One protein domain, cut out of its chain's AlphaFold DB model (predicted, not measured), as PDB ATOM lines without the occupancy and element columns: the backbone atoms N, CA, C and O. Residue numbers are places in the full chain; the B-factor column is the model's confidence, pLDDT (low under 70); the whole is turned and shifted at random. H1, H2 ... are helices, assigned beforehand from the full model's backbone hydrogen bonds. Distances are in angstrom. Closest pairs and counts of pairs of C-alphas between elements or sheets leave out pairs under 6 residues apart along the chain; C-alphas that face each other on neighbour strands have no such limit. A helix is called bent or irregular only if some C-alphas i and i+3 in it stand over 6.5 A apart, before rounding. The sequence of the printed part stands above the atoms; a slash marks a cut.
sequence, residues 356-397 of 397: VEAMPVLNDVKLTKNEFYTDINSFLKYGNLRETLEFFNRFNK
ATOM      1  N   VAL A 356     -96.624 459.851 -37.905       75.12
ATOM      2  CA  VAL A 356     -95.243 460.345 -38.033       75.12
ATOM      3  C   VAL A 356     -95.058 461.188 -39.301       75.12
ATOM      4  O   VAL A 356     -94.376 462.209 -39.238       75.12
ATOM      5  N   GLU A 357     -95.698 460.835 -40.419       81.00
ATOM      6  CA  GLU A 357     -95.685 461.641 -41.649       81.00
ATOM      7  C   GLU A 357     -96.434 462.971 -41.464       81.00
ATOM      8  O   GLU A 357     -95.958 464.017 -41.907       81.00
ATOM      9  N   ALA A 358     -97.551 462.971 -40.728       81.12
ATOM     10  CA  ALA A 358     -98.290 464.190 -40.394       81.12
ATOM     11  C   ALA A 358     -97.535 465.140 -39.439       81.12
ATOM     12  O   ALA A 358     -97.829 466.336 -39.406       81.12
ATOM     13  N   MET A 359     -96.574 464.636 -38.652       82.62
ATOM     14  CA  MET A 359     -95.760 465.431 -37.724       82.62
ATOM     15  C   MET A 359     -94.282 464.986 -37.733       82.62
ATOM     16  O   MET A 359     -93.798 464.432 -36.741       82.62
ATOM     17  N   PRO A 360     -93.514 465.296 -38.799       82.06
ATOM     18  CA  PRO A 360     -92.133 464.822 -38.964       82.06
ATOM     19  C   PRO A 360     -91.184 465.312 -37.859       82.06
ATOM     20  O   PRO A 360     -90.229 464.622 -37.517       82.06
ATOM     21  N   VAL A 361     -91.501 466.443 -37.217       86.38
ATOM     22  CA  VAL A 361     -90.777 466.984 -36.050       86.38
ATOM     23  C   VAL A 361     -90.721 465.980 -34.885       86.38
ATOM     24  O   VAL A 361     -89.774 465.996 -34.100       86.38
ATOM     25  N   LEU A 362     -91.683 465.054 -34.774       83.88
ATOM     26  CA  LEU A 362     -91.630 463.971 -33.785       83.88
ATOM     27  C   LEU A 362     -90.449 463.023 -34.027       83.88
ATOM     28  O   LEU A 362     -89.917 462.472 -33.064       83.88
ATOM     29  N   ASN A 363     -90.010 462.850 -35.276       84.19
ATOM     30  CA  ASN A 363     -88.833 462.055 -35.607       84.19
ATOM     31  C   ASN A 363     -87.537 462.784 -35.215       84.19
ATOM     32  O   ASN A 363     -86.671 462.179 -34.589       84.19
ATOM     33  N   ASP A 364     -87.440 464.093 -35.462       85.31
ATOM     34  CA  ASP A 364     -86.290 464.912 -35.039       85.31
ATOM     35  C   ASP A 364     -86.161 464.953 -33.505       85.31
ATOM     36  O   ASP A 364     -85.073 464.798 -32.942       85.31
ATOM     37  N   VAL A 365     -87.295 465.066 -32.801       88.06
ATOM     38  CA  VAL A 365     -87.367 464.952 -31.335       88.06
ATOM     39  C   VAL A 365     -87.004 463.538 -30.863       88.06
ATOM     40  O   VAL A 365     -86.360 463.394 -29.828       88.06
ATOM     41  N   LYS A 366     -87.361 462.480 -31.605       87.25
ATOM     42  CA  LYS A 366     -86.989 461.084 -31.296       87.25
ATOM     43  C   LYS A 366     -85.485 460.848 -31.479       87.25
ATOM     44  O   LYS A 366     -84.882 460.192 -30.633       87.25
ATOM     45  N   LEU A 367     -84.875 461.411 -32.525       88.00
ATOM     46  CA  LEU A 367     -83.434 461.344 -32.791       88.00
ATOM     47  C   LEU A 367     -82.629 462.095 -31.722       88.00
ATOM     48  O   LEU A 367     -81.839 461.471 -31.017       88.00
ATOM     49  N   THR A 368     -82.910 463.381 -31.507       90.56
ATOM     50  CA  THR A 368     -82.211 464.203 -30.497       90.56
ATOM     51  C   THR A 368     -82.388 463.673 -29.068       90.56
ATOM     52  O   THR A 368     -81.447 463.681 -28.275       90.56
ATOM     53  N   LYS A 369     -83.562 463.117 -28.734       92.25
ATOM     54  CA  LYS A 369     -83.799 462.396 -27.468       92.25
ATOM     55  C   LYS A 369     -82.921 461.150 -27.334       92.25
ATOM     56  O   LYS A 369     -82.422 460.885 -26.241       92.25
ATOM     57  N   ASN A 370     -82.728 460.386 -28.409       90.69
ATOM     58  CA  ASN A 370     -81.858 459.209 -28.399       90.69
ATOM     59  C   ASN A 370     -80.382 459.601 -28.243       90.69
ATOM     60  O   ASN A 370     -79.703 459.003 -27.412       90.69
ATOM     61  N   GLU A 371     -79.916 460.624 -28.967       91.12
ATOM     62  CA  GLU A 371     -78.555 461.176 -28.856       91.12
ATOM     63  C   GLU A 371     -78.263 461.643 -27.421       91.12
ATOM     64  O   GLU A 371     -77.305 461.191 -26.787       91.12
ATOM     65  N   PHE A 372     -79.169 462.440 -26.845       91.69
ATOM     66  CA  PHE A 372     -79.085 462.904 -25.460       91.69
ATOM     67  C   PHE A 372     -79.065 461.747 -24.445       91.69
ATOM     68  O   PHE A 372     -78.305 461.779 -23.475       91.69
ATOM     69  N   TYR A 373     -79.842 460.679 -24.671       91.38
ATOM     70  CA  TYR A 373     -79.745 459.476 -23.840       91.38
ATOM     71  C   TYR A 373     -78.447 458.697 -24.057       91.38
ATOM     72  O   TYR A 373     -77.950 458.123 -23.087       91.38
ATOM     73  N   THR A 374     -77.870 458.647 -25.261       90.31
ATOM     74  CA  THR A 374     -76.552 458.020 -25.454       90.31
ATOM     75  C   THR A 374     -75.441 458.805 -24.765       90.31
ATOM     76  O   THR A 374     -74.571 458.175 -24.162       90.31
ATOM     77  N   ASP A 375     -75.525 460.135 -24.727       88.81
ATOM     78  CA  ASP A 375     -74.566 460.993 -24.023       88.81
ATOM     79  C   ASP A 375     -74.710 460.910 -22.499       88.81
ATOM     80  O   ASP A 375     -73.715 460.750 -21.792       88.81
ATOM     81  N   ILE A 376     -75.938 460.890 -21.966       86.81
ATOM     82  CA  ILE A 376     -76.162 460.598 -20.539       86.81
ATOM     83  C   ILE A 376     -75.632 459.203 -20.184       86.81
ATOM     84  O   ILE A 376     -74.953 459.039 -19.171       86.81
ATOM     85  N   ASN A 377     -75.904 458.183 -21.003       85.00
ATOM     86  CA  ASN A 377     -75.442 456.821 -20.728       85.00
ATOM     87  C   ASN A 377     -73.928 456.646 -20.913       85.00
ATOM     88  O   ASN A 377     -73.349 455.778 -20.258       85.00
ATOM     89  N   SER A 378     -73.269 457.431 -21.771       83.69
ATOM     90  CA  SER A 378     -71.809 457.435 -21.882       83.69
ATOM     91  C   SER A 378     -71.187 458.145 -20.675       83.69
ATOM     92  O   SER A 378     -70.334 457.562 -20.009       83.69
ATOM     93  N   PHE A 379     -71.701 459.318 -20.289       81.56
ATOM     94  CA  PHE A 379     -71.277 460.050 -19.093       81.56
ATOM     95  C   PHE A 379     -71.444 459.227 -17.805       81.56
ATOM     96  O   PHE A 379     -70.508 459.133 -17.015       81.56
ATOM     97  N   LEU A 380     -72.590 458.563 -17.607       81.00
ATOM     98  CA  LEU A 380     -72.831 457.709 -16.434       81.00
ATOM     99  C   LEU A 380     -71.899 456.486 -16.372       81.00
ATOM    100  O   LEU A 380     -71.581 456.030 -15.271       81.00
ATOM    101  N   LYS A 381     -71.442 455.973 -17.524       79.38
ATOM    102  CA  LYS A 381     -70.419 454.917 -17.602       79.38
ATOM    103  C   LYS A 381     -69.027 455.469 -17.289       79.38
ATOM    104  O   LYS A 381     -68.368 454.952 -16.398       79.38
ATOM    105  N   TYR A 382     -68.593 456.538 -17.961       74.75
ATOM    106  CA  TYR A 382     -67.253 457.109 -17.764       74.75
ATOM    107  C   TYR A 382     -67.054 457.741 -16.377       74.75
ATOM    108  O   TYR A 382     -65.963 457.653 -15.822       74.75
ATOM    109  N   GLY A 383     -68.100 458.321 -15.783       68.62
ATOM    110  CA  GLY A 383     -68.083 458.814 -14.401       68.62
ATOM    111  C   GLY A 383     -68.142 457.708 -13.339       68.62
ATOM    112  O   GLY A 383     -68.069 458.007 -12.150       68.62
ATOM    113  N   ASN A 384     -68.315 456.448 -13.754       68.56
ATOM    114  CA  ASN A 384     -68.383 455.244 -12.924       68.56
ATOM    115  C   ASN A 384     -69.322 455.341 -11.698       68.56
ATOM    116  O   ASN A 384     -69.136 454.676 -10.677       68.56
ATOM    117  N   LEU A 385     -70.360 456.180 -11.810       67.06
ATOM    118  CA  LEU A 385     -71.271 456.556 -10.722       67.06
ATOM    119  C   LEU A 385     -72.044 455.364 -10.156       67.06
ATOM    120  O   LEU A 385     -72.361 455.338  -8.971       67.06
ATOM    121  N   ARG A 386     -72.332 454.365 -10.996       69.81
ATOM    122  CA  ARG A 386     -73.003 453.138 -10.565       69.81
ATOM    123  C   ARG A 386     -72.072 452.225  -9.771       69.81
ATOM    124  O   ARG A 386     -72.478 451.737  -8.723       69.81
ATOM    125  N   GLU A 387     -70.837 452.023 -10.230       69.38
ATOM    126  CA  GLU A 387     -69.867 451.194  -9.506       69.38
ATOM    127  C   GLU A 387     -69.495 451.825  -8.163       69.38
ATOM    128  O   GLU A 387     -69.429 451.118  -7.162       69.38
ATOM    129  N   THR A 388     -69.347 453.154  -8.094       68.25
ATOM    130  CA  THR A 388     -69.081 453.846  -6.824       68.25
ATOM    131  C   THR A 388     -70.274 453.799  -5.865       68.25
ATOM    132  O   THR A 388     -70.057 453.560  -4.678       68.25
ATOM    133  N   LEU A 389     -71.523 453.911  -6.339       72.12
ATOM    134  CA  LEU A 389     -72.724 453.690  -5.513       72.12
ATOM    135  C   LEU A 389     -72.861 452.239  -5.036       72.12
ATOM    136  O   LEU A 389     -73.183 452.002  -3.872       72.12
ATOM    137  N   GLU A 390     -72.610 451.254  -5.901       75.25
ATOM    138  CA  GLU A 390     -72.638 449.837  -5.520       75.25
ATOM    139  C   GLU A 390     -71.478 449.480  -4.569       75.25
ATOM    140  O   GLU A 390     -71.659 448.644  -3.685       75.25
ATOM    141  N   PHE A 391     -70.327 450.156  -4.662       69.31
ATOM    142  CA  PHE A 391     -69.215 450.038  -3.712       69.31
ATOM    143  C   PHE A 391     -69.545 450.686  -2.357       69.31
ATOM    144  O   PHE A 391     -69.352 450.056  -1.318       69.31
ATOM    145  N   PHE A 392     -70.133 451.889  -2.339       67.50
ATOM    146  CA  PHE A 392     -70.572 452.554  -1.101       67.50
ATOM    147  C   PHE A 392     -71.669 451.755  -0.378       67.50
ATOM    148  O   PHE A 392     -71.617 451.582   0.836       67.50
ATOM    149  N   ASN A 393     -72.616 451.177  -1.124       70.81
ATOM    150  CA  ASN A 393     -73.654 450.291  -0.580       70.81
ATOM    151  C   ASN A 393     -73.131 448.902  -0.153       70.81
ATOM    152  O   ASN A 393     -73.846 448.174   0.536       70.81
ATOM    153  N   ARG A 394     -71.898 448.528  -0.531       66.00
ATOM    154  CA  ARG A 394     -71.167 447.377   0.036       66.00
ATOM    155  C   ARG A 394     -70.316 447.750   1.254       66.00
ATOM    156  O   ARG A 394     -70.017 446.862   2.037       66.00
ATOM    157  N   PHE A 395     -69.944 449.021   1.413       59.56
ATOM    158  CA  PHE A 395     -69.241 449.543   2.596       59.56
ATOM    159  C   PHE A 395     -70.185 449.930   3.747       59.56
ATOM    160  O   PHE A 395     -69.774 449.923   4.901       59.56
ATOM    161  N   ASN A 396     -71.450 450.234   3.442       55.31
ATOM    162  CA  ASN A 396     -72.522 450.481   4.416       55.31
ATOM    163  C   ASN A 396     -73.342 449.206   4.732       55.31
ATOM    164  O   ASN A 396     -74.554 449.284   4.948       55.31
ATOM    165  N   LYS A 397     -72.698 448.032   4.715       51.28
ATOM    166  CA  LYS A 397     -73.284 446.721   5.030       51.28
ATOM    167  C   LYS A 397     -72.349 445.894   5.905       51.28
ATOM    168  O   LYS A 397     -72.902 445.151   6.741       51.28
TER     169      LYS A 397
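This is residues 356 to 397 of the 397 residues of the protein "Similar to Saccharomyces cerevisiae YGR179C OKP1 Outer kinetochore protein, required for accurate mitotic chromosome segregation" of Kazachstania saulgeensis (UniProt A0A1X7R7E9). A long helix, H1, and a shorter one, H2, are set end to end and meet at a wide, open corner, making a thin, crooked rod in which the chain does not fold back on itself. H1 makes most of the length, H2 goes onward from its end at a slant, and short tails lie at both ends of the printed part. The printed part has 42 residues, with two named helices in the order H1, H2 and no named strand; the class is all helix. The whole is extended, with a radius of gyration of the C-alphas of 17.2 A and spans of 55 by 18 by 7 A.

H1, residues 361 to 382, is the longest helix. A tight link of 2 residues joins it to H2, residues 385 to 395. The two helices are close but not clearly touching, with 1 pair of C-alphas within 8 A, those of Leu 380 and Arg 386, 7.4 A apart. They run the same way at a steep tilt of 43 degrees, and their centres are 25.3 A apart. In H1 and H2 every O i to N i+4 pair is within hydrogen-bond range.

H1 has 22 residues and measures 31.4 A from C-alpha 361 at (-90.777, 466.984, -36.050) to C-alpha 382 at (-67.253, 457.109, -17.764). H2 has 11 residues and measures 15.2 A, ending with C-alpha 395 at (-69.241, 449.543, 2.596). Neither helix is bent.

The two C-alphas farthest apart, those of Ala 358 and Lys 397, are 54.7 A from each other. Residues 356 to 397 stand free: no C-alpha 8 or more residues away along the chain comes within 10 A. The printed part has no cut and ends at Lys 397, the chain's last residue. The mean pLDDT of the printed part is 78.6, and residues 383 to 388, 391 to 392 and 394 to 397 are under 70.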